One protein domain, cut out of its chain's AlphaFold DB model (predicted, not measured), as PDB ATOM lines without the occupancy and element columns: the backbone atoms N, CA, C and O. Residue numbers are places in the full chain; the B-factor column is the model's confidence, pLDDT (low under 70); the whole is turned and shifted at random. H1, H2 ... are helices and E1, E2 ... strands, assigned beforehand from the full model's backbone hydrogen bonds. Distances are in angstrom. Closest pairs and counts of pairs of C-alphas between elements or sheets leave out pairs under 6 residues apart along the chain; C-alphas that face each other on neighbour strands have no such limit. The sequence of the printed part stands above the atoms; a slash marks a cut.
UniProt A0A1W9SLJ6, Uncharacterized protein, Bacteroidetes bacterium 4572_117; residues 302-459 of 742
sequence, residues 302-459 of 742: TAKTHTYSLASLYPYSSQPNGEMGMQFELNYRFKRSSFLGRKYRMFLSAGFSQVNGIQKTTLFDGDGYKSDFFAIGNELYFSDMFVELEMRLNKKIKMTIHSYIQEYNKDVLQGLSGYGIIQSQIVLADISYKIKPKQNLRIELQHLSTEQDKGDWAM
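What this domain is: This is residues 302 to 459 of the 742 residues of an uncharacterized protein of Bacteroidetes bacterium 4572_117 (UniProt A0A1W9SLJ6). One long, twisted sheet of seven antiparallel strands makes a wall; residues 302 to 322 run over one face, and the short helix H1 lies over that face near one end. The link of residues 359 to 375 lengthens that end. The 158 printed residues hold, in chain order, E1, E2, E3, E4, H1, E5, E6 and E7, and the strands keep that order across the sheet. The class is mostly strand; the whole is loose, with a radius of gyration of the C-alphas of 20.1 A and spans of 71 by 34 by 26 A.

How they stand to each other: After residue 322, find edge strand E1, residues 323 to 333. It forms a hairpin with E2, residues 347 to 358, at 174 degrees; N 324 and O 356 are 2.8 A apart, within hydrogen-bond range. E3, residues 376 to 392, forms a hairpin with E2, N 353 to O 384 at 2.8 A, and bends by 91 degrees at residue 379. E4, residues 397 to 409, forms a hairpin with E3, N 387 to O 403 at 2.9 A; E1 to E4 are a meander, each strand the antiparallel neighbour of the one before. H1, residues 410 to 414, is on the sheet at a height of 7.8 A, only just over E3, where 3 of its 5 C-alphas fall; the closest C-alphas of the two, Tyr 381 and Val 412, are 6.5 A apart. Its O i to N i+4 pair is within range. E5, residues 421 to 436, is antiparallel to E4 at 166 degrees, N 404 to O 426 at 2.8 A. The hairpins of E5 with E6, residues 439 to 449, N 431 to O 443 at 2.8 A, and of E6 with edge strand E7, residues 457 to 459, N 446 to O 459 at 2.9 A, make a second meander.

Where its parts are: Find C-alpha 323 at (234.523, 162.569, 307.096), where E1 begins its 33.6 A. E3 covers 42.6 A and E5 46.7 A; E7 ends at C-alpha 459, (243.874, 193.811, 303.048).

The domain as a whole: The farthest C-alphas, Asp 365 and Lys 436, are 71.2 A apart. The printed part has no cut; the links E1 to E2 and E2 to E3 are long. The model's pLDDT is under 70 at residues 339, 341 to 342 and 416 to 417.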
ATOM      1  N   THR A 302     229.995 170.962 306.455       90.44
ATOM      2  CA  THR A 302     229.756 171.014 307.910       90.44
ATOM      3  C   THR A 302     230.540 172.143 308.577       90.44
ATOM      4  O   THR A 302     230.925 172.035 309.735       90.44
ATOM      5  N   ALA A 303     230.805 173.215 307.833       88.38
ATOM      6  CA  ALA A 303     231.484 174.406 308.317       88.38
ATOM      7  C   ALA A 303     230.897 175.660 307.666       88.38
ATOM      8  O   ALA A 303     230.249 175.589 306.616       88.38
ATOM      9  N   LYS A 304     231.102 176.817 308.300       83.88
ATOM     10  CA  LYS A 304     230.629 178.098 307.775       83.88
ATOM     11  C   LYS A 304     231.456 178.497 306.553       83.88
ATOM     12  O   LYS A 304     232.678 178.516 306.601       83.88
ATOM     13  N   THR A 305     230.782 178.860 305.466       81.94
ATOM     14  CA  THR A 305     231.442 179.477 304.313       81.94
ATOM     15  C   THR A 305     231.685 180.955 304.599       81.94
ATOM     16  O   THR A 305     230.741 181.704 304.864       81.94
ATOM     17  N   HIS A 306     232.944 181.376 304.525       82.44
ATOM     18  CA  HIS A 306     233.347 182.771 304.689       82.44
ATOM     19  C   HIS A 306     233.415 183.476 303.334       82.44
ATOM     20  O   HIS A 306     233.878 182.899 302.355       82.44
ATOM     21  N   THR A 307     232.952 184.726 303.271       78.56
ATOM     22  CA  THR A 307     232.892 185.516 302.024       78.56
ATOM     23  C   THR A 307     233.906 186.662 301.972       78.56
ATOM     24  O   THR A 307     233.974 187.372 300.975       78.56
ATOM     25  N   TYR A 308     234.644 186.895 303.059       84.75
ATOM     26  CA  TYR A 308     235.684 187.923 303.135       84.75
ATOM     27  C   TYR A 308     236.997 187.382 302.568       84.75
ATOM     28  O   TYR A 308     237.389 186.278 302.930       84.75
ATOM     29  N   SER A 309     237.690 188.175 301.742       85.12
ATOM     30  CA  SER A 309     238.849 187.723 300.955       85.12
ATOM     31  C   SER A 309     239.902 186.928 301.734       85.12
ATOM     32  O   SER A 309     240.279 185.851 301.276       85.12
ATOM     33  N   LEU A 310     240.359 187.409 302.903       89.88
ATOM     34  CA  LEU A 310     241.360 186.684 303.697       89.88
ATOM     35  C   LEU A 310     240.756 185.466 304.408       89.88
ATOM     36  O   LEU A 310     241.399 184.427 304.480       89.88
ATOM     37  N   ALA A 311     239.505 185.551 304.868       86.06
ATOM     38  CA  ALA A 311     238.793 184.430 305.496       86.06
ATOM     39  C   ALA A 311     238.434 183.300 304.516       86.06
ATOM     40  O   ALA A 311     238.207 182.168 304.941       86.06
ATOM     41  N   SER A 312     238.384 183.598 303.215       82.31
ATOM     42  CA  SER A 312     238.183 182.627 302.137       82.31
ATOM     43  C   SER A 312     239.486 182.072 301.554       82.31
ATOM     44  O   SER A 312     239.422 181.311 300.592       82.31
ATOM     45  N   LEU A 313     240.659 182.435 302.095       82.38
ATOM     46  CA  LEU A 313     241.937 181.884 301.628       82.38
ATOM     47  C   LEU A 313     242.086 180.391 301.918       82.38
ATOM     48  O   LEU A 313     242.869 179.751 301.236       82.38
ATOM     49  N   TYR A 314     241.331 179.841 302.872       85.62
ATOM     50  CA  TYR A 314     241.356 178.425 303.241       85.62
ATOM     51  C   TYR A 314     239.927 177.851 303.285       85.62
ATOM     52  O   TYR A 314     239.383 177.596 304.362       85.62
ATOM     53  N   PRO A 315     239.252 177.701 302.126       81.25
ATOM     54  CA  PRO A 315     237.861 177.272 302.084       81.25
ATOM     55  C   PRO A 315     237.741 175.767 302.337       81.25
ATOM     56  O   PRO A 315     238.450 174.963 301.735       81.25
ATOM     57  N   TYR A 316     236.793 175.368 303.185       85.69
ATOM     58  CA  TYR A 316     236.498 173.957 303.427       85.69
ATOM     59  C   TYR A 316     235.485 173.389 302.419       85.69
ATOM     60  O   TYR A 316     234.441 173.991 302.147       85.69
ATOM     61  N   SER A 317     235.768 172.182 301.928       84.25
ATOM     62  CA  SER A 317     234.910 171.376 301.061       84.25
ATOM     63  C   SER A 317     234.768 169.957 301.625       84.25
ATOM     64  O   SER A 317     235.676 169.418 302.257       84.25
ATOM     65  N   SER A 318     233.590 169.360 301.434       90.56
ATOM     66  CA  SER A 318     233.283 168.029 301.976       90.56
ATOM     67  C   SER A 318     234.052 166.927 301.262       90.56
ATOM     68  O   SER A 318     234.083 166.902 300.035       90.56
ATOM     69  N   GLN A 319     234.594 165.987 302.030       90.44
ATOM     70  CA  GLN A 319     235.359 164.849 301.537       90.44
ATOM     71  C   GLN A 319     234.450 163.618 301.359       90.44
ATOM     72  O   GLN A 319     234.011 163.024 302.349       90.44
ATOM     73  N   PRO A 320     234.144 163.192 300.116       91.69
ATOM     74  CA  PRO A 320     233.193 162.103 299.861       91.69
ATOM     75  C   PRO A 320     233.654 160.739 300.390       91.69
ATOM     76  O   PRO A 320     232.820 159.882 300.687       91.69
ATOM     77  N   ASN A 321     234.966 160.542 300.535       91.19
ATOM     78  CA  ASN A 321     235.573 159.261 300.902       91.19
ATOM     79  C   ASN A 321     235.744 159.055 302.405       91.19
ATOM     80  O   ASN A 321     236.395 158.094 302.809       91.19
ATOM     81  N   GLY A 322     235.206 159.934 303.246       94.56
ATOM     82  CA  GLY A 322     235.214 159.706 304.684       94.56
ATOM     83  C   GLY A 322     235.455 160.956 305.502       94.56
ATOM     84  O   GLY A 322     236.598 161.359 305.665       94.56
ATOM     85  N   GLU A 323     234.405 161.497 306.107       96.69
ATOM     86  CA  GLU A 323     234.523 162.569 307.096       96.69
ATOM     87  C   GLU A 323     233.427 162.498 308.165       96.69
ATOM     88  O   GLU A 323     232.313 162.012 307.938       96.69
ATOM     89  N   MET A 324     233.753 163.026 309.340       97.50
ATOM     90  CA  MET A 324     232.835 163.269 310.442       97.50
ATOM     91  C   MET A 324     232.965 164.734 310.849       97.50
ATOM     92  O   MET A 324     234.035 165.174 311.264       97.50
ATOM     93  N   GLY A 325     231.882 165.495 310.720       97.06
ATOM     94  CA  GLY A 325     231.868 166.926 310.988       97.06
ATOM     95  C   GLY A 325     230.770 167.343 311.953       97.06
ATOM     96  O   GLY A 325     229.690 166.746 311.993       97.06
ATOM     97  N   MET A 326     231.018 168.422 312.687       97.19
ATOM     98  CA  MET A 326     230.016 169.101 313.495       97.19
ATOM     99  C   MET A 326     230.168 170.618 313.423       97.19
ATOM    100  O   MET A 326     231.272 171.135 313.294       97.19
ATOM    101  N   GLN A 327     229.050 171.323 313.551       97.75
ATOM    102  CA  GLN A 327     228.977 172.774 313.555       97.75
ATOM    103  C   GLN A 327     227.976 173.253 314.605       97.75
ATOM    104  O   GLN A 327     226.869 172.729 314.734       97.75
ATOM    105  N   PHE A 328     228.368 174.292 315.325       97.81
ATOM    106  CA  PHE A 328     227.587 175.012 316.314       97.81
ATOM    107  C   PHE A 328     227.577 176.496 315.949       97.81
ATOM    108  O   PHE A 328     228.628 177.071 315.682       97.81
ATOM    109  N   GLU A 329     226.411 177.140 315.991       98.12
ATOM    110  CA  GLU A 329     226.304 178.593 315.858       98.12
ATOM    111  C   GLU A 329     225.254 179.170 316.815       98.12
ATOM    112  O   GLU A 329     224.109 178.719 316.899       98.12
ATOM    113  N   LEU A 330     225.647 180.222 317.522       98.25
ATOM    114  CA  LEU A 330     224.838 180.998 318.443       98.25
ATOM    115  C   LEU A 330     224.644 182.408 317.891       98.25
ATOM    116  O   LEU A 330     225.603 183.130 317.652       98.25
ATOM    117  N   ASN A 331     223.393 182.847 317.809       97.94
ATOM    118  CA  ASN A 331     223.020 184.190 317.390       97.94
ATOM    119  C   ASN A 331     222.252 184.903 318.503       97.94
ATOM    120  O   ASN A 331     221.208 184.432 318.958       97.94
ATOM    121  N   TYR A 332     222.707 186.082 318.923       96.38
ATOM    122  CA  TYR A 332     222.065 186.845 319.990       96.38
ATOM    123  C   TYR A 332     221.983 188.338 319.688       96.38
ATOM    124  O   TYR A 332     222.957 189.002 319.346       96.38
ATOM    125  N   ARG A 333     220.788 188.909 319.867       94.81
ATOM    126  CA  ARG A 333     220.533 190.344 319.705       94.81
ATOM    127  C   ARG A 333     220.270 190.984 321.061       94.81
ATOM    128  O   ARG A 333     219.194 190.826 321.642       94.81
ATOM    129  N   PHE A 334     221.223 191.785 321.522       90.75
ATOM    130  CA  PHE A 334     221.140 192.474 322.805       90.75
ATOM    131  C   PHE A 334     219.972 193.472 322.836       90.75
ATOM    132  O   PHE A 334     219.660 194.167 321.859       90.75
ATOM    133  N   LYS A 335     219.310 193.577 323.996       85.56
ATOM    134  CA  LYS A 335     218.239 194.561 324.219       85.56
ATOM    135  C   LYS A 335     218.811 195.986 324.183       85.56
ATOM    136  O   LYS A 335     219.941 196.215 324.615       85.56
ATOM    137  N   ARG A 336     218.009 196.955 323.712       80.50
ATOM    138  CA  ARG A 336     218.373 198.387 323.791       80.50
ATOM    139  C   ARG A 336     218.607 198.762 325.251       80.50
ATOM    140  O   ARG A 336     217.929 198.223 326.121       80.50
ATOM    141  N   SER A 337     219.541 199.673 325.482       74.12
ATOM    142  CA  SER A 337     219.885 200.219 326.800       74.12
ATOM    143  C   SER A 337     220.501 199.224 327.793       74.12
ATOM    144  O   SER A 337     220.741 199.598 328.933       74.12
ATOM    145  N   SER A 338     220.803 197.986 327.383       75.38
ATOM    146  CA  SER A 338     221.726 197.125 328.139       75.38
ATOM    147  C   SER A 338     223.168 197.617 327.972       75.38
ATOM    148  O   SER A 338     223.467 198.283 326.975       75.38
ATOM    149  N   PHE A 339     224.056 197.263 328.911       69.81
ATOM    150  CA  PHE A 339     225.476 197.656 328.900       69.81
ATOM    151  C   PHE A 339     226.129 197.446 327.520       69.81
ATOM    152  O   PHE A 339     226.711 198.370 326.955       69.81
ATOM    153  N   LEU A 340     225.911 196.269 326.919       72.94
ATOM    154  CA  LEU A 340     226.422 195.918 325.589       72.94
ATOM    155  C   LEU A 340     225.490 196.330 324.430       72.94
ATOM    156  O   LEU A 340     225.952 196.643 323.339       72.94
ATOM    157  N   GLY A 341     224.168 196.378 324.634       64.06
ATOM    158  CA  GLY A 341     223.214 196.688 323.561       64.06
ATOM    159  C   GLY A 341     223.110 198.171 323.188       64.06
ATOM    160  O   GLY A 341     222.638 198.480 322.089       64.06
ATOM    161  N   ARG A 342     223.544 199.085 324.073       67.38
ATOM    162  CA  ARG A 342     223.582 200.550 323.870       67.38
ATOM    163  C   ARG A 342     222.278 201.105 323.248       67.38
ATOM    164  O   ARG A 342     221.198 200.520 323.364       67.38
ATOM    165  N   LYS A 343     222.334 202.266 322.586       76.25
ATOM    166  CA  LYS A 343     221.167 202.922 321.960       76.25
ATOM    167  C   LYS A 343     220.608 202.160 320.747       76.25
ATOM    168  O   LYS A 343     219.409 202.253 320.475       76.25
ATOM    169  N   TYR A 344     221.438 201.402 320.023       74.31
ATOM    170  CA  TYR A 344     221.088 200.887 318.691       74.31
ATOM    171  C   TYR A 344     220.939 199.356 318.563       74.31
ATOM    172  O   TYR A 344     220.575 198.911 317.480       74.31
ATOM    173  N   ARG A 345     221.043 198.587 319.663       80.19
ATOM    174  CA  ARG A 345     221.109 197.104 319.714       80.19
ATOM    175  C   ARG A 345     222.350 196.557 319.006       80.19
ATOM    176  O   ARG A 345     222.521 196.770 317.813       80.19
ATOM    177  N   MET A 346     223.166 195.814 319.744       91.56
ATOM    178  CA  MET A 346     224.269 195.017 319.205       91.56
ATOM    179  C   MET A 346     223.760 193.621 318.826       91.56
ATOM    180  O   MET A 346     222.815 193.115 319.447       91.56
ATOM    181  N   PHE A 347     224.372 193.013 317.820       95.06
ATOM    182  CA  PHE A 347     224.164 191.622 317.438       95.06
ATOM    183  C   PHE A 347     225.494 190.870 317.529       95.06
ATOM    184  O   PHE A 347     226.516 191.392 317.100       95.06
ATOM    185  N   LEU A 348     225.454 189.689 318.139       96.31
ATOM    186  CA  LEU A 348     226.565 188.756 318.281       96.31
ATOM    187  C   LEU A 348     226.197 187.474 317.537       96.31
ATOM    188  O   LEU A 348     225.132 186.915 317.806       96.31
ATOM    189  N   SER A 349     227.083 187.015 316.664       97.50
ATOM    190  CA  SER A 349     227.111 185.645 316.162       97.50
ATOM    191  C   SER A 349     228.412 185.001 316.627       97.50
ATOM    192  O   SER A 349     229.449 185.654 316.610       97.50
ATOM    193  N   ALA A 350     228.374 183.767 317.101       98.06
ATOM    194  CA  ALA A 350     229.578 183.025 317.446       98.06
ATOM    195  C   ALA A 350     229.375 181.555 317.116       98.06
ATOM    196  O   ALA A 350     228.288 181.024 317.345       98.06
ATOM    197  N   GLY A 351     230.406 180.894 316.613       97.62
ATOM    198  CA  GLY A 351     230.290 179.508 316.205       97.62
ATOM    199  C   GLY A 351     231.603 178.753 316.217       97.62
ATOM    200  O   GLY A 351     232.677 179.322 316.401       97.62
ATOM    201  N   PHE A 352     231.461 177.446 316.058       97.81
ATOM    202  CA  PHE A 352     232.531 176.468 316.034       97.81
ATOM    203  C   PHE A 352     232.187 175.406 314.997       97.81
ATOM    204  O   PHE A 352     231.058 174.916 314.994       97.81
ATOM    205  N   SER A 353     233.135 175.041 314.147       97.69
ATOM    206  CA  SER A 353     233.022 173.913 313.227       97.69
ATOM    207  C   SER A 353     234.268 173.051 313.353       97.69
ATOM    208  O   SER A 353     235.362 173.595 313.424       97.69
ATOM    209  N   GLN A 354     234.114 171.732 313.351       97.38
ATOM    210  CA  GLN A 354     235.232 170.793 313.327       97.38
ATOM    211  C   GLN A 354     234.892 169.615 312.429       97.38
ATOM    212  O   GLN A 354     233.779 169.090 312.480       97.38
ATOM    213  N   VAL A 355     235.861 169.208 311.618       98.19
ATOM    214  CA  VAL A 355     235.765 168.093 310.687       98.19
ATOM    215  C   VAL A 355     237.024 167.251 310.797       98.19
ATOM    216  O   VAL A 355     238.135 167.742 310.598       98.19
ATOM    217  N   ASN A 356     236.832 165.968 311.065       98.00
ATOM    218  CA  ASN A 356     237.879 164.961 311.102       98.00
ATOM    219  C   ASN A 356     237.614 163.894 310.040       98.00
ATOM    220  O   ASN A 356     236.478 163.706 309.592       98.00
ATOM    221  N   GLY A 357     238.653 163.143 309.686       97.25
ATOM    222  CA  GLY A 357     238.476 161.893 308.960       97.25
ATOM    223  C   GLY A 357     237.645 160.892 309.763       97.25
ATOM    224  O   GLY A 357     237.517 160.984 310.985       97.25
ATOM    225  N   ILE A 358     237.075 159.903 309.086       96.94
ATOM    226  CA  ILE A 358     236.500 158.730 309.761       96.94
ATOM    227  C   ILE A 358     237.619 157.760 310.134       96.94
ATOM    228  O   ILE A 358     238.635 157.682 309.442       96.94
ATOM    229  N   GLN A 359     237.442 156.989 311.206       96.44
ATOM    230  CA  GLN A 359     238.393 155.921 311.503       96.44
ATOM    231  C   GLN A 359     238.281 154.844 310.421       96.44
ATOM    232  O   GLN A 359     237.185 154.338 310.170       96.44
ATOM    233  N   LYS A 360     239.407 154.497 309.792       94.06
ATOM    234  CA  LYS A 360     239.487 153.455 308.767       94.06
ATOM    235  C   LYS A 360     240.433 152.351 309.212       94.06
ATOM    236  O   LYS A 360     241.535 152.620 309.684       94.06
ATOM    237  N   THR A 361     240.006 151.115 309.023       93.50
ATOM    238  CA  THR A 361     240.858 149.930 309.093       93.50
ATOM    239  C   THR A 361     240.968 149.379 307.686       93.50
ATOM    240  O   THR A 361     239.961 148.946 307.128       93.50
ATOM    241  N   THR A 362     242.164 149.442 307.105       91.25
ATOM    242  CA  THR A 362     242.424 148.924 305.760       91.25
ATOM    243  C   THR A 362     242.085 147.443 305.693       91.25
ATOM    244  O   THR A 362     242.436 146.673 306.590       91.25
ATOM    245  N   LEU A 363     241.400 147.064 304.624       85.12
ATOM    246  CA  LEU A 363     241.142 145.684 304.259       85.12
ATOM    247  C   LEU A 363     241.946 145.387 302.993       85.12
ATOM    248  O   LEU A 363     242.078 146.243 302.124       85.12
ATOM    249  N   PHE A 364     242.497 144.181 302.899       83.62
ATOM    250  CA  PHE A 364     243.215 143.714 301.708       83.62
ATOM    251  C   PHE A 364     242.291 142.888 300.800       83.62
ATOM    252  O   PHE A 364     242.701 141.892 300.212       83.62
ATOM    253  N   ASP A 365     241.020 143.277 300.752       82.12
ATOM    254  CA  ASP A 365     239.982 142.729 299.890       82.12
ATOM    255  C   ASP A 365     239.457 143.827 298.947       82.12
ATOM    256  O   ASP A 365     239.947 144.958 298.944       82.12
ATOM    257  N   GLY A 366     238.449 143.501 298.134       82.56
ATOM    258  CA  GLY A 366     237.847 144.461 297.208       82.56
ATOM    259  C   GLY A 366     237.166 145.661 297.881       82.56
ATOM    260  O   GLY A 366     236.955 146.668 297.212       82.56
ATOM    261  N   ASP A 367     236.834 145.610 299.177       86.25
ATOM    262  CA  ASP A 367     236.154 146.711 299.875       86.25
ATOM    263  C   ASP A 367     237.128 147.822 300.306       86.25
ATOM    264  O   ASP A 367     236.709 148.951 300.574       86.25
ATOM    265  N   GLY A 368     238.430 147.532 300.384       91.44
ATOM    266  CA  GLY A 368     239.504 148.489 300.668       91.44
ATOM    267  C   GLY A 368     239.599 148.967 302.123       91.44
ATOM    268  O   GLY A 368     240.702 149.084 302.661       91.44
ATOM    269  N   TYR A 369     238.482 149.234 302.813       94.81
ATOM    270  CA  TYR A 369     238.491 149.553 304.247       94.81
ATOM    271  C   TYR A 369     237.155 149.334 304.969       94.81
ATOM    272  O   TYR A 369     236.062 149.458 304.414       94.81
ATOM    273  N   LYS A 370     237.250 149.148 306.289       94.50
ATOM    274  CA  LYS A 370     236.125 149.206 307.228       94.50
ATOM    275  C   LYS A 370     236.155 150.495 308.050       94.50
ATOM    276  O   LYS A 370     237.223 150.978 308.417       94.50
ATOM    277  N   SER A 371     234.978 151.029 308.367       95.06
ATOM    278  CA  SER A 371     234.793 152.150 309.293       95.06
ATOM    279  C   SER A 371     233.539 151.908 310.127       95.06
ATOM    280  O   SER A 371     232.476 151.646 309.566       95.06
ATOM    281  N   ASP A 372     233.653 151.977 311.451       94.75
ATOM    282  CA  ASP A 372     232.487 151.884 312.330       94.75
ATOM    283  C   ASP A 372     231.717 153.213 312.326       94.75
ATOM    284  O   ASP A 372     232.305 154.297 312.316       94.75
ATOM    285  N   PHE A 373     230.383 153.143 312.369       94.12
ATOM    286  CA  PHE A 373     229.519 154.291 312.072       94.12
ATOM    287  C   PHE A 373     229.787 155.534 312.934       94.12
ATOM    288  O   PHE A 373     229.746 156.652 312.440       94.12
ATOM    289  N   PHE A 374     230.072 155.374 314.226       93.88
ATOM    290  CA  PHE A 374     230.333 156.503 315.131       93.88
ATOM    291  C   PHE A 374     231.824 156.739 315.397       93.88
ATOM    292  O   PHE A 374     232.168 157.591 316.215       93.88
ATOM    293  N   ALA A 375     232.710 155.999 314.727       94.69
ATOM    294  CA  ALA A 375     234.141 156.109 314.944       94.69
ATOM    295  C   ALA A 375     234.723 157.329 314.218       94.69
ATOM    296  O   ALA A 375     234.642 157.463 312.992       94.69
ATOM    297  N   ILE A 376     235.322 158.223 315.001       94.81
ATOM    298  CA  ILE A 376     235.983 159.438 314.523       94.81
ATOM    299  C   ILE A 376     237.475 159.133 314.384       94.81
ATOM    300  O   ILE A 376     238.080 158.561 315.288       94.81
ATOM    301  N   GLY A 377     238.057 159.475 313.240       94.69
ATOM    302  CA  GLY A 377     239.491 159.370 313.000       94.69
ATOM    303  C   GLY A 377     240.257 160.526 313.646       94.69
ATOM    304  O   GLY A 377     239.709 161.597 313.893       94.69
ATOM    305  N   ASN A 378     241.549 160.313 313.897       93.94
ATOM    306  CA  ASN A 378     242.400 161.318 314.544       93.94
ATOM    307  C   ASN A 378     242.817 162.456 313.599       93.94
ATOM    308  O   ASN A 378     243.149 163.540 314.069       93.94
ATOM    309  N   GLU A 379     242.793 162.223 312.285       95.81
ATOM    310  CA  GLU A 379     243.197 163.208 311.280       95.81
ATOM    311  C   GLU A 379     242.214 164.387 311.270       95.81
ATOM    312  O   GLU A 379     241.023 164.208 310.995       95.81
ATOM    313  N   LEU A 380     242.694 165.589 311.594       96.88
ATOM    314  CA  LEU A 380     241.918 166.822 311.478       96.88
ATOM    315  C   LEU A 380     241.912 167.263 310.017       96.88
ATOM    316  O   LEU A 380     242.972 167.406 309.417       96.88
ATOM    317  N   TYR A 381     240.733 167.507 309.453       95.81
ATOM    318  CA  TYR A 381     240.608 168.072 308.108       95.81
ATOM    319  C   TYR A 381     240.452 169.586 308.192       95.81
ATOM    320  O   TYR A 381     241.149 170.327 307.500       95.81
ATOM    321  N   PHE A 382     239.549 170.048 309.059       97.06
ATOM    322  CA  PHE A 382     239.238 171.464 309.197       97.06
ATOM    323  C   PHE A 382     238.683 171.805 310.582       97.06
ATOM    324  O   PHE A 382     237.864 171.061 311.121       97.06
ATOM    325  N   SER A 383     239.066 172.957 311.123       97.38
ATOM    326  CA  SER A 383     238.485 173.558 312.327       97.38
ATOM    327  C   SER A 383     238.282 175.056 312.099       97.38
ATOM    328  O   SER A 383     239.121 175.702 311.481       97.38
ATOM    329  N   ASP A 384     237.175 175.619 312.576       96.38
ATOM    330  CA  ASP A 384     236.870 177.047 312.451       96.38
ATOM    331  C   ASP A 384     236.095 177.544 313.668       96.38
ATOM    332  O   ASP A 384     234.960 177.130 313.917       96.38
ATOM    333  N   MET A 385     236.699 178.463 314.414       97.81
ATOM    334  CA  MET A 385     236.034 179.231 315.459       97.81
ATOM    335  C   MET A 385     235.791 180.642 314.962       97.81
ATOM    336  O   MET A 385     236.724 181.296 314.502       97.81
ATOM    337  N   PHE A 386     234.582 181.165 315.144       96.31
ATOM    338  CA  PHE A 386     234.290 182.530 314.735       96.31
ATOM    339  C   PHE A 386     233.483 183.316 315.756       96.31
ATOM    340  O   PHE A 386     232.629 182.777 316.463       96.31
ATOM    341  N   VAL A 387     233.715 184.626 315.777       97.94
ATOM    342  CA  VAL A 387     232.914 185.612 316.504       97.94
ATOM    343  C   VAL A 387     232.660 186.810 315.599       97.94
ATOM    344  O   VAL A 387     233.592 187.393 315.059       97.94
ATOM    345  N   GLU A 388     231.400 187.213 315.473       96.56
ATOM    346  CA  GLU A 388     230.954 188.357 314.680       96.56
ATOM    347  C   GLU A 388     230.141 189.306 315.553       96.56
ATOM    348  O   GLU A 388     229.173 188.918 316.215       96.56
ATOM    349  N   LEU A 389     230.514 190.579 315.539       96.75
ATOM    350  CA  LEU A 389     229.864 191.635 316.294       96.75
ATOM    351  C   LEU A 389     229.380 192.716 315.339       96.75
ATOM    352  O   LEU A 389     230.171 193.509 314.836       96.75
ATOM    353  N   GLU A 390     228.067 192.805 315.143       95.88
ATOM    354  CA  GLU A 390     227.449 193.914 314.420       95.88
ATOM    355  C   GLU A 390     226.956 194.974 315.411       95.88
ATOM    356  O   GLU A 390     226.130 194.719 316.299       95.88
ATOM    357  N   MET A 391     227.409 196.210 315.218       93.12
ATOM    358  CA  MET A 391     226.994 197.343 316.029       93.12
ATOM    359  C   MET A 391     226.790 198.614 315.210       93.12
ATOM    360  O   MET A 391     227.464 198.911 314.228       93.12
ATOM    361  N   ARG A 392     225.852 199.440 315.668       92.31
ATOM    362  CA  ARG A 392     225.664 200.794 315.151       92.31
ATOM    363  C   ARG A 392     226.143 201.794 316.190       92.31
ATOM    364  O   ARG A 392     225.505 201.957 317.230       92.31
ATOM    365  N   LEU A 393     227.246 202.478 315.893       88.75
ATOM    366  CA  LEU A 393     227.841 203.465 316.797       88.75
ATOM    367  C   LEU A 393     226.973 204.728 316.864       88.75
ATOM    368  O   LEU A 393     226.699 205.254 317.943       88.75
ATOM    369  N   ASN A 394     226.475 205.197 315.714       89.50
ATOM    370  CA  ASN A 394     225.567 206.342 315.632       89.50
ATOM    371  C   ASN A 394     224.677 206.293 314.367       89.50
ATOM    372  O   ASN A 394     224.606 205.290 313.658       89.50
ATOM    373  N   LYS A 395     223.939 207.373 314.064       90.00
ATOM    374  CA  LYS A 395     223.057 207.416 312.879       90.00
ATOM    375  C   LYS A 395     223.820 207.289 311.549       90.00
ATOM    376  O   LYS A 395     223.203 206.850 310.579       90.00
ATOM    377  N   LYS A 396     225.108 207.647 311.512       95.00
ATOM    378  CA  LYS A 396     225.971 207.625 310.325       95.00
ATOM    379  C   LYS A 396     226.883 206.399 310.232       95.00
ATOM    380  O   LYS A 396     227.159 205.997 309.115       95.00
ATOM    381  N   ILE A 397     227.323 205.826 311.354       95.44
ATOM    382  CA  ILE A 397     228.318 204.740 311.374       95.44
ATOM    383  C   ILE A 397     227.683 203.418 311.822       95.44
ATOM    384  O   ILE A 397     227.159 203.324 312.942       95.44
ATOM    385  N   LYS A 398     227.768 202.410 310.951       96.06
ATOM    386  CA  LYS A 398     227.559 200.986 311.248       96.06
ATOM    387  C   LYS A 398     228.909 200.277 311.110       96.06
ATOM    388  O   LYS A 398     229.669 200.614 310.212       96.06
ATOM    389  N   MET A 399     229.194 199.341 312.001       96.12
ATOM    390  CA  MET A 399     230.429 198.569 312.016       96.12
ATOM    391  C   MET A 399     230.103 197.102 312.282       96.12
ATOM    392  O   MET A 399     229.250 196.808 313.127       96.12
ATOM    393  N   THR A 400     230.802 196.213 311.594       96.81
ATOM    394  CA  THR A 400     230.830 194.782 311.873       96.81
ATOM    395  C   THR A 400     232.280 194.369 312.085       96.81
ATOM    396  O   THR A 400     233.145 194.755 311.306       96.81
ATOM    397  N   ILE A 401     232.558 193.645 313.162       97.69
ATOM    398  CA  ILE A 401     233.889 193.113 313.471       97.69
ATOM    399  C   ILE A 401     233.786 191.598 313.444       97.69
ATOM    400  O   ILE A 401     232.854 191.063 314.046       97.69
ATOM    401  N   HIS A 402     234.725 190.929 312.786       96.56
ATOM    402  CA  HIS A 402     234.827 189.476 312.825       96.56
ATOM    403  C   HIS A 402     236.206 189.058 313.322       96.56
ATOM    404  O   HIS A 402     237.201 189.746 313.093       96.56
ATOM    405  N   SER A 403     236.237 187.932 314.019       97.81
ATOM    406  CA  SER A 403     237.451 187.228 314.399       97.81
ATOM    407  C   SER A 403     237.253 185.752 314.088       97.81
ATOM    408  O   SER A 403     236.228 185.187 314.477       97.81
ATOM    409  N   TYR A 404     238.211 185.166 313.379       96.75
ATOM    410  CA  TYR A 404     238.243 183.762 312.993       96.75
ATOM    411  C   TYR A 404     239.537 183.120 313.489       96.75
ATOM    412  O   TYR A 404     240.591 183.757 313.465       96.75
ATOM    413  N   ILE A 405     239.454 181.865 313.912       97.62
ATOM    414  CA  ILE A 405     240.599 180.990 314.164       97.62
ATOM    415  C   ILE A 405     240.346 179.734 313.341       97.62
ATOM    416  O   ILE A 405     239.404 179.000 313.637       97.62
ATOM    417  N   GLN A 406     241.151 179.527 312.305       96.25
ATOM    418  CA  GLN A 406     240.986 178.432 311.354       96.25
ATOM    419  C   GLN A 406     242.183 177.486 311.417       96.25
ATOM    420  O   GLN A 406     243.328 177.936 311.435       96.25
ATOM    421  N   GLU A 407     241.911 176.186 311.385       97.69
ATOM    422  CA  GLU A 407     242.900 175.139 311.139       97.69
ATOM    423  C   GLU A 407     242.518 174.417 309.848       97.69
ATOM    424  O   GLU A 407     241.405 173.905 309.723       97.69
ATOM    425  N   TYR A 408     243.425 174.395 308.878       94.25
ATOM    426  CA  TYR A 408     243.173 173.880 307.538       94.25
ATOM    427  C   TYR A 408     244.249 172.871 307.156       94.25
ATOM    428  O   TYR A 408     245.407 173.238 306.960       94.25
ATOM    429  N   ASN A 409     243.877 171.595 307.048       94.06
ATOM    430  CA  ASN A 409     244.788 170.555 306.585       94.06
ATOM    431  C   ASN A 409     244.888 170.610 305.058       94.06
ATOM    432  O   ASN A 409     244.024 170.090 304.345       94.06
ATOM    433  N   LYS A 410     245.929 171.287 304.562       84.19
ATOM    434  CA  LYS A 410     246.117 171.533 303.128       84.19
ATOM    435  C   LYS A 410     246.392 170.243 302.366       84.19
ATOM    436  O   LYS A 410     245.863 170.075 301.270       84.19
ATOM    437  N   ASP A 411     247.134 169.326 302.975       80.38
ATOM    438  CA  ASP A 411     247.475 168.035 302.380       80.38
ATOM    439  C   ASP A 411     246.211 167.213 302.099       80.38
ATOM    440  O   ASP A 411     245.986 166.770 300.975       80.38
ATOM    441  N   VAL A 412     245.306 167.105 303.076       84.44
ATOM    442  CA  VAL A 412     244.057 166.354 302.885       84.44
ATOM    443  C   VAL A 412     243.074 167.084 301.968       84.44
ATOM    444  O   VAL A 412     242.540 166.482 301.039       84.44
ATOM    445  N   LEU A 413     242.798 168.366 302.226       82.88
ATOM    446  CA  LEU A 413     241.709 169.082 301.549       82.88
ATOM    447  C   LEU A 413     242.022 169.435 300.091       82.88
ATOM    448  O   LEU A 413     241.089 169.687 299.326       82.88
ATOM    449  N   GLN A 414     243.302 169.455 299.706       74.94
ATOM    450  CA  GLN A 414     243.743 169.702 298.328       74.94
ATOM    451  C   GLN A 414     244.375 168.469 297.664       74.94
ATOM    452  O   GLN A 414     244.714 168.535 296.486       74.94
ATOM    453  N   GLY A 415     244.524 167.346 298.381       71.31
ATOM    454  CA  GLY A 415     245.207 166.156 297.865       71.31
ATOM    455  C   GLY A 415     246.705 166.379 297.620       71.31
ATOM    456  O   GLY A 415     247.263 165.828 296.672       71.31
ATOM    457  N   LEU A 416     247.333 167.219 298.446       69.12
ATOM    458  CA  LEU A 416     248.756 167.564 298.400       69.12
ATOM    459  C   LEU A 416     249.532 166.822 299.502       69.12
ATOM    460  O   LEU A 416     248.966 166.050 300.274       69.12
ATOM    461  N   SER A 417     250.843 167.042 299.577       67.94
ATOM    462  CA  SER A 417     251.693 166.479 300.629       67.94
ATOM    463  C   SER A 417     252.790 167.455 301.037       67.94
ATOM    464  O   SER A 417     253.394 168.080 300.167       67.94
ATOM    465  N   GLY A 418     253.104 167.509 302.333       71.31
ATOM    466  CA  GLY A 418     254.246 168.260 302.864       71.31
ATOM    467  C   GLY A 418     253.914 169.673 303.342       71.31
ATOM    468  O   GLY A 418     254.811 170.361 303.820       71.31
ATOM    469  N   TYR A 419     252.650 170.105 303.266       77.12
ATOM    470  CA  TYR A 419     252.210 171.409 303.773       77.12
ATOM    471  C   TYR A 419     251.606 171.325 305.178       77.12
ATOM    472  O   TYR A 419     251.633 172.309 305.912       77.12
ATOM    473  N   GLY A 420     251.047 170.178 305.572       86.50
ATOM    474  CA  GLY A 420     250.447 169.985 306.890       86.50
ATOM    475  C   GLY A 420     249.243 170.892 307.192       86.50
ATOM    476  O   GLY A 420     248.459 171.264 306.311       86.50
ATOM    477  N   ILE A 421     249.067 171.206 308.480       94.06
ATOM    478  CA  ILE A 421     247.941 171.997 308.995       94.06
ATOM    479  C   ILE A 421     248.340 173.469 309.098       94.06
ATOM    480  O   ILE A 421     249.237 173.838 309.854       94.06
ATOM    481  N   ILE A 422     247.613 174.317 308.377       94.75
ATOM    482  CA  ILE A 422     247.735 175.770 308.431       94.75
ATOM    483  C   ILE A 422     246.858 176.288 309.562       94.75
ATOM    484  O   ILE A 422     245.648 176.064 309.551       94.75
ATOM    485  N   GLN A 423     247.449 177.012 310.510       97.12
ATOM    486  CA  GLN A 423     246.725 177.681 311.585       97.12
ATOM    487  C   GLN A 423     246.702 179.179 311.300       97.12
ATOM    488  O   GLN A 423     247.745 179.823 311.207       97.12
ATOM    489  N   SER A 424     245.512 179.750 311.150       96.75
ATOM    490  CA  SER A 424     245.367 181.170 310.847       96.75
ATOM    491  C   SER A 424     244.420 181.869 311.809       96.75
ATOM    492  O   SER A 424     243.366 181.351 312.183       96.75
ATOM    493  N   GLN A 425     244.812 183.072 312.218       98.12
ATOM    494  CA  GLN A 425     243.978 183.989 312.981       98.12
ATOM    495  C   GLN A 425     243.635 185.169 312.094       98.12
ATOM    496  O   GLN A 425     244.521 185.836 311.563       98.12
ATOM    497  N   ILE A 426     242.347 185.431 311.928       98.06
ATOM    498  CA  ILE A 426     241.872 186.451 311.004       98.06
ATOM    499  C   ILE A 426     241.018 187.430 311.784       98.06
ATOM    500  O   ILE A 426     240.075 187.039 312.467       98.06
ATOM    501  N   VAL A 427     241.334 188.715 311.682       98.19
ATOM    502  CA  VAL A 427     240.539 189.791 312.268       98.19
ATOM    503  C   VAL A 427     240.148 190.746 311.162       98.19
ATOM    504  O   VAL A 427     240.976 191.155 310.351       98.19
ATOM    505  N   LEU A 428     238.875 191.130 311.136       96.69
ATOM    506  CA  LEU A 428     238.392 192.097 310.165       96.69
ATOM    507  C   LEU A 428     237.397 193.090 310.746       96.69
ATOM    508  O   LEU A 428     236.650 192.795 311.681       96.69
ATOM    509  N   ALA A 429     237.372 194.270 310.140       98.12
ATOM    510  CA  ALA A 429     236.430 195.333 310.425       98.12
ATOM    511  C   ALA A 429     235.803 195.845 309.122       98.12
ATOM    512  O   ALA A 429     236.496 196.364 308.250       98.12
ATOM    513  N   ASP A 430     234.479 195.748 309.024       97.38
ATOM    514  CA  ASP A 430     233.660 196.300 307.945       97.38
ATOM    515  C   ASP A 430     232.876 197.506 308.476       97.38
ATOM    516  O   ASP A 430     232.043 197.397 309.382       97.38
ATOM    517  N   ILE A 431     233.174 198.690 307.955       98.38
ATOM    518  CA  ILE A 431     232.674 199.970 308.444       98.38
ATOM    519  C   ILE A 431     231.897 200.657 307.328       98.38
ATOM    520  O   ILE A 431     232.452 201.061 306.313       98.38
ATOM    521  N   SER A 432     230.611 200.903 307.558       97.88
ATOM    522  CA  SER A 432     229.767 201.720 306.686       97.88
ATOM    523  C   SER A 432     229.553 203.102 307.304       97.88
ATOM    524  O   SER A 432     228.949 203.251 308.374       97.88
ATOM    525  N   TYR A 433     230.027 204.129 306.599       97.81
ATOM    526  CA  TYR A 433     229.882 205.536 306.941       97.81
ATOM    527  C   TYR A 433     228.967 206.272 305.954       97.81
ATOM    528  O   TYR A 433     229.313 206.564 304.808       97.81
ATOM    529  N   LYS A 434     227.787 206.666 306.439       97.94
ATOM    530  CA  LYS A 434     226.838 207.502 305.702       97.94
ATOM    531  C   LYS A 434     227.271 208.971 305.729       97.94
ATOM    532  O   LYS A 434     226.997 209.687 306.698       97.94
ATOM    533  N   ILE A 435     227.862 209.430 304.630       96.81
ATOM    534  CA  ILE A 435     228.313 210.818 304.440       96.81
ATOM    535  C   ILE A 435     227.097 211.758 304.339       96.81
ATOM    536  O   ILE A 435     226.946 212.686 305.141       96.81
ATOM    537  N   LYS A 436     226.192 211.479 303.390       95.75
ATOM    538  CA  LYS A 436     224.964 212.241 303.080       95.75
ATOM    539  C   LYS A 436     223.823 211.276 302.716       95.75
ATOM    540  O   LYS A 436     224.059 210.077 302.551       95.75
ATOM    541  N   PRO A 437     222.552 211.721 302.617       95.00
ATOM    542  CA  PRO A 437     221.514 210.897 301.999       95.00
ATOM    543  C   PRO A 437     221.991 210.364 300.637       95.00
ATOM    544  O   PRO A 437     222.520 211.134 299.845       95.00
ATOM    545  N   LYS A 438     221.828 209.055 300.397       95.25
ATOM    546  CA  LYS A 438     222.273 208.332 299.186       95.25
ATOM    547  C   LYS A 438     223.791 208.211 298.962       95.25
ATOM    548  O   LYS A 438     224.173 207.604 297.973       95.25
ATOM    549  N   GLN A 439     224.641 208.709 299.861       97.50
ATOM    550  CA  GLN A 439     226.099 208.568 299.762       97.50
ATOM    551  C   GLN A 439     226.648 207.771 300.945       97.50
ATOM    552  O   GLN A 439     226.427 208.143 302.104       97.50
ATOM    553  N   ASN A 440     227.365 206.689 300.652       97.88
ATOM    554  CA  ASN A 440     227.956 205.801 301.646       97.88
ATOM    555  C   ASN A 440     229.410 205.499 301.287       97.88
ATOM    556  O   ASN A 440     229.711 205.244 300.127       97.88
ATOM    557  N   LEU A 441     230.280 205.508 302.290       98.25
ATOM    558  CA  LEU A 441     231.635 204.985 302.201       98.25
ATOM    559  C   LEU A 441     231.688 203.691 303.014       98.25
ATOM    560  O   LEU A 441     231.367 203.711 304.202       98.25
ATOM    561  N   ARG A 442     232.048 202.580 302.380       97.81
ATOM    562  CA  ARG A 442     232.364 201.312 303.033       97.81
ATOM    563  C   ARG A 442     233.882 201.178 303.102       97.81
ATOM    564  O   ARG A 442     234.565 201.412 302.110       97.81
ATOM    565  N   ILE A 443     234.387 200.862 304.283       98.50
ATOM    566  CA  ILE A 443     235.799 200.618 304.556       98.50
ATOM    567  C   ILE A 443     235.881 199.204 305.103       98.50
ATOM    568  O   ILE A 443     235.202 198.896 306.079       98.50
ATOM    569  N   GLU A 444     236.690 198.364 304.486       97.50
ATOM    570  CA  GLU A 444     236.925 196.997 304.925       97.50
ATOM    571  C   GLU A 444     238.417 196.837 305.187       97.50
ATOM    572  O   GLU A 444     239.234 197.169 304.333       97.50
ATOM    573  N   LEU A 445     238.764 196.396 306.390       98.50
ATOM    574  CA  LEU A 445     240.136 196.136 306.806       98.50
ATOM    575  C   LEU A 445     240.197 194.696 307.285       98.50
ATOM    576  O   LEU A 445     239.420 194.325 308.165       98.50
ATOM    577  N   GLN A 446     241.101 193.905 306.723       98.19
ATOM    578  CA  GLN A 446     241.330 192.527 307.134       98.19
ATOM    579  C   GLN A 446     242.808 192.313 307.442       98.19
ATOM    580  O   GLN A 446     243.688 192.870 306.782       98.19
ATOM    581  N   HIS A 447     243.069 191.469 308.426       98.50
ATOM    582  CA  HIS A 447     244.395 190.996 308.776       98.50
ATOM    583  C   HIS A 447     244.318 189.493 309.016       98.50
ATOM    584  O   HIS A 447     243.428 189.038 309.731       98.50
ATOM    585  N   LEU A 448     245.213 188.742 308.381       98.19
ATOM    586  CA  LEU A 448     245.408 187.317 308.605       98.19
ATOM    587  C   LEU A 448     246.822 187.132 309.127       98.19
ATOM    588  O   LEU A 448     247.769 187.579 308.482       98.19
ATOM    589  N   SER A 449     246.948 186.449 310.258       98.00
ATOM    590  CA  SER A 449     248.232 186.013 310.780       98.00
ATOM    591  C   SER A 449     248.349 184.501 310.754       98.00
ATOM    592  O   SER A 449     247.414 183.795 311.144       98.00
ATOM    593  N   THR A 450     249.481 184.017 310.259       95.94
ATOM    594  CA  THR A 450     249.833 182.599 310.225       95.94
ATOM    595  C   THR A 450     251.347 182.463 310.110       95.94
ATOM    596  O   THR A 450     252.003 183.235 309.411       95.94
ATOM    597  N   GLU A 451     251.908 181.477 310.801       91.94
ATOM    598  CA  GLU A 451     253.314 181.087 310.630       91.94
ATOM    599  C   GLU A 451     253.479 180.121 309.442       91.94
ATOM    600  O   GLU A 451     254.588 179.912 308.942       91.94
ATOM    601  N   GLN A 452     252.359 179.537 309.000       90.50
ATOM    602  CA  GLN A 452     252.273 178.544 307.946       90.50
ATOM    603  C   GLN A 452     252.018 179.170 306.554       90.50
ATOM    604  O   GLN A 452     251.824 180.376 306.416       90.50
ATOM    605  N   ASP A 453     251.996 178.331 305.512       87.62
ATOM    606  CA  ASP A 453     251.858 178.689 304.092       87.62
ATOM    607  C   ASP A 453     252.636 179.969 303.738       87.62
ATOM    608  O   ASP A 453     253.799 180.094 304.104       87.62
ATOM    609  N   LYS A 454     252.014 180.938 303.058       86.62
ATOM    610  CA  LYS A 454     252.687 182.164 302.613       86.62
ATOM    611  C   LYS A 454     252.774 183.261 303.695       86.62
ATOM    612  O   LYS A 454     252.974 184.416 303.323       86.62
ATOM    613  N   GLY A 455     252.610 182.947 304.983       93.12
ATOM    614  CA  GLY A 455     252.717 183.900 306.097       93.12
ATOM    615  C   GLY A 455     251.562 184.907 306.200       93.12
ATOM    616  O   GLY A 455     250.476 184.688 305.664       93.12
ATOM    617  N   ASP A 456     251.792 186.021 306.901       97.12
ATOM    618  CA  ASP A 456     250.772 187.039 307.186       97.12
ATOM    619  C   ASP A 456     250.308 187.869 305.968       97.12
ATOM    620  O   ASP A 456     251.090 188.273 305.100       97.12
ATOM    621  N   TRP A 457     249.030 188.263 305.994       97.12
ATOM    622  CA  TRP A 457     248.400 189.113 304.983       97.12
ATOM    623  C   TRP A 457     247.654 190.294 305.601       97.12
ATOM    624  O   TRP A 457     247.024 190.190 306.653       97.12
ATOM    625  N   ALA A 458     247.652 191.418 304.891       98.06
ATOM    626  CA  ALA A 458     246.783 192.553 305.175       98.06
ATOM    627  C   ALA A 458     245.958 192.895 303.936       98.06
ATOM    628  O   ALA A 458     246.432 192.772 302.809       98.06
ATOM    629  N   MET A 459     244.725 193.344 304.135       96.31
ATOM    630  CA  MET A 459     243.874 193.811 303.048       96.31
ATOM    631  C   MET A 459     243.093 195.047 303.479       96.31
ATOM    632  O   MET A 459     242.581 195.122 304.598       96.31
TER     633      MET A 459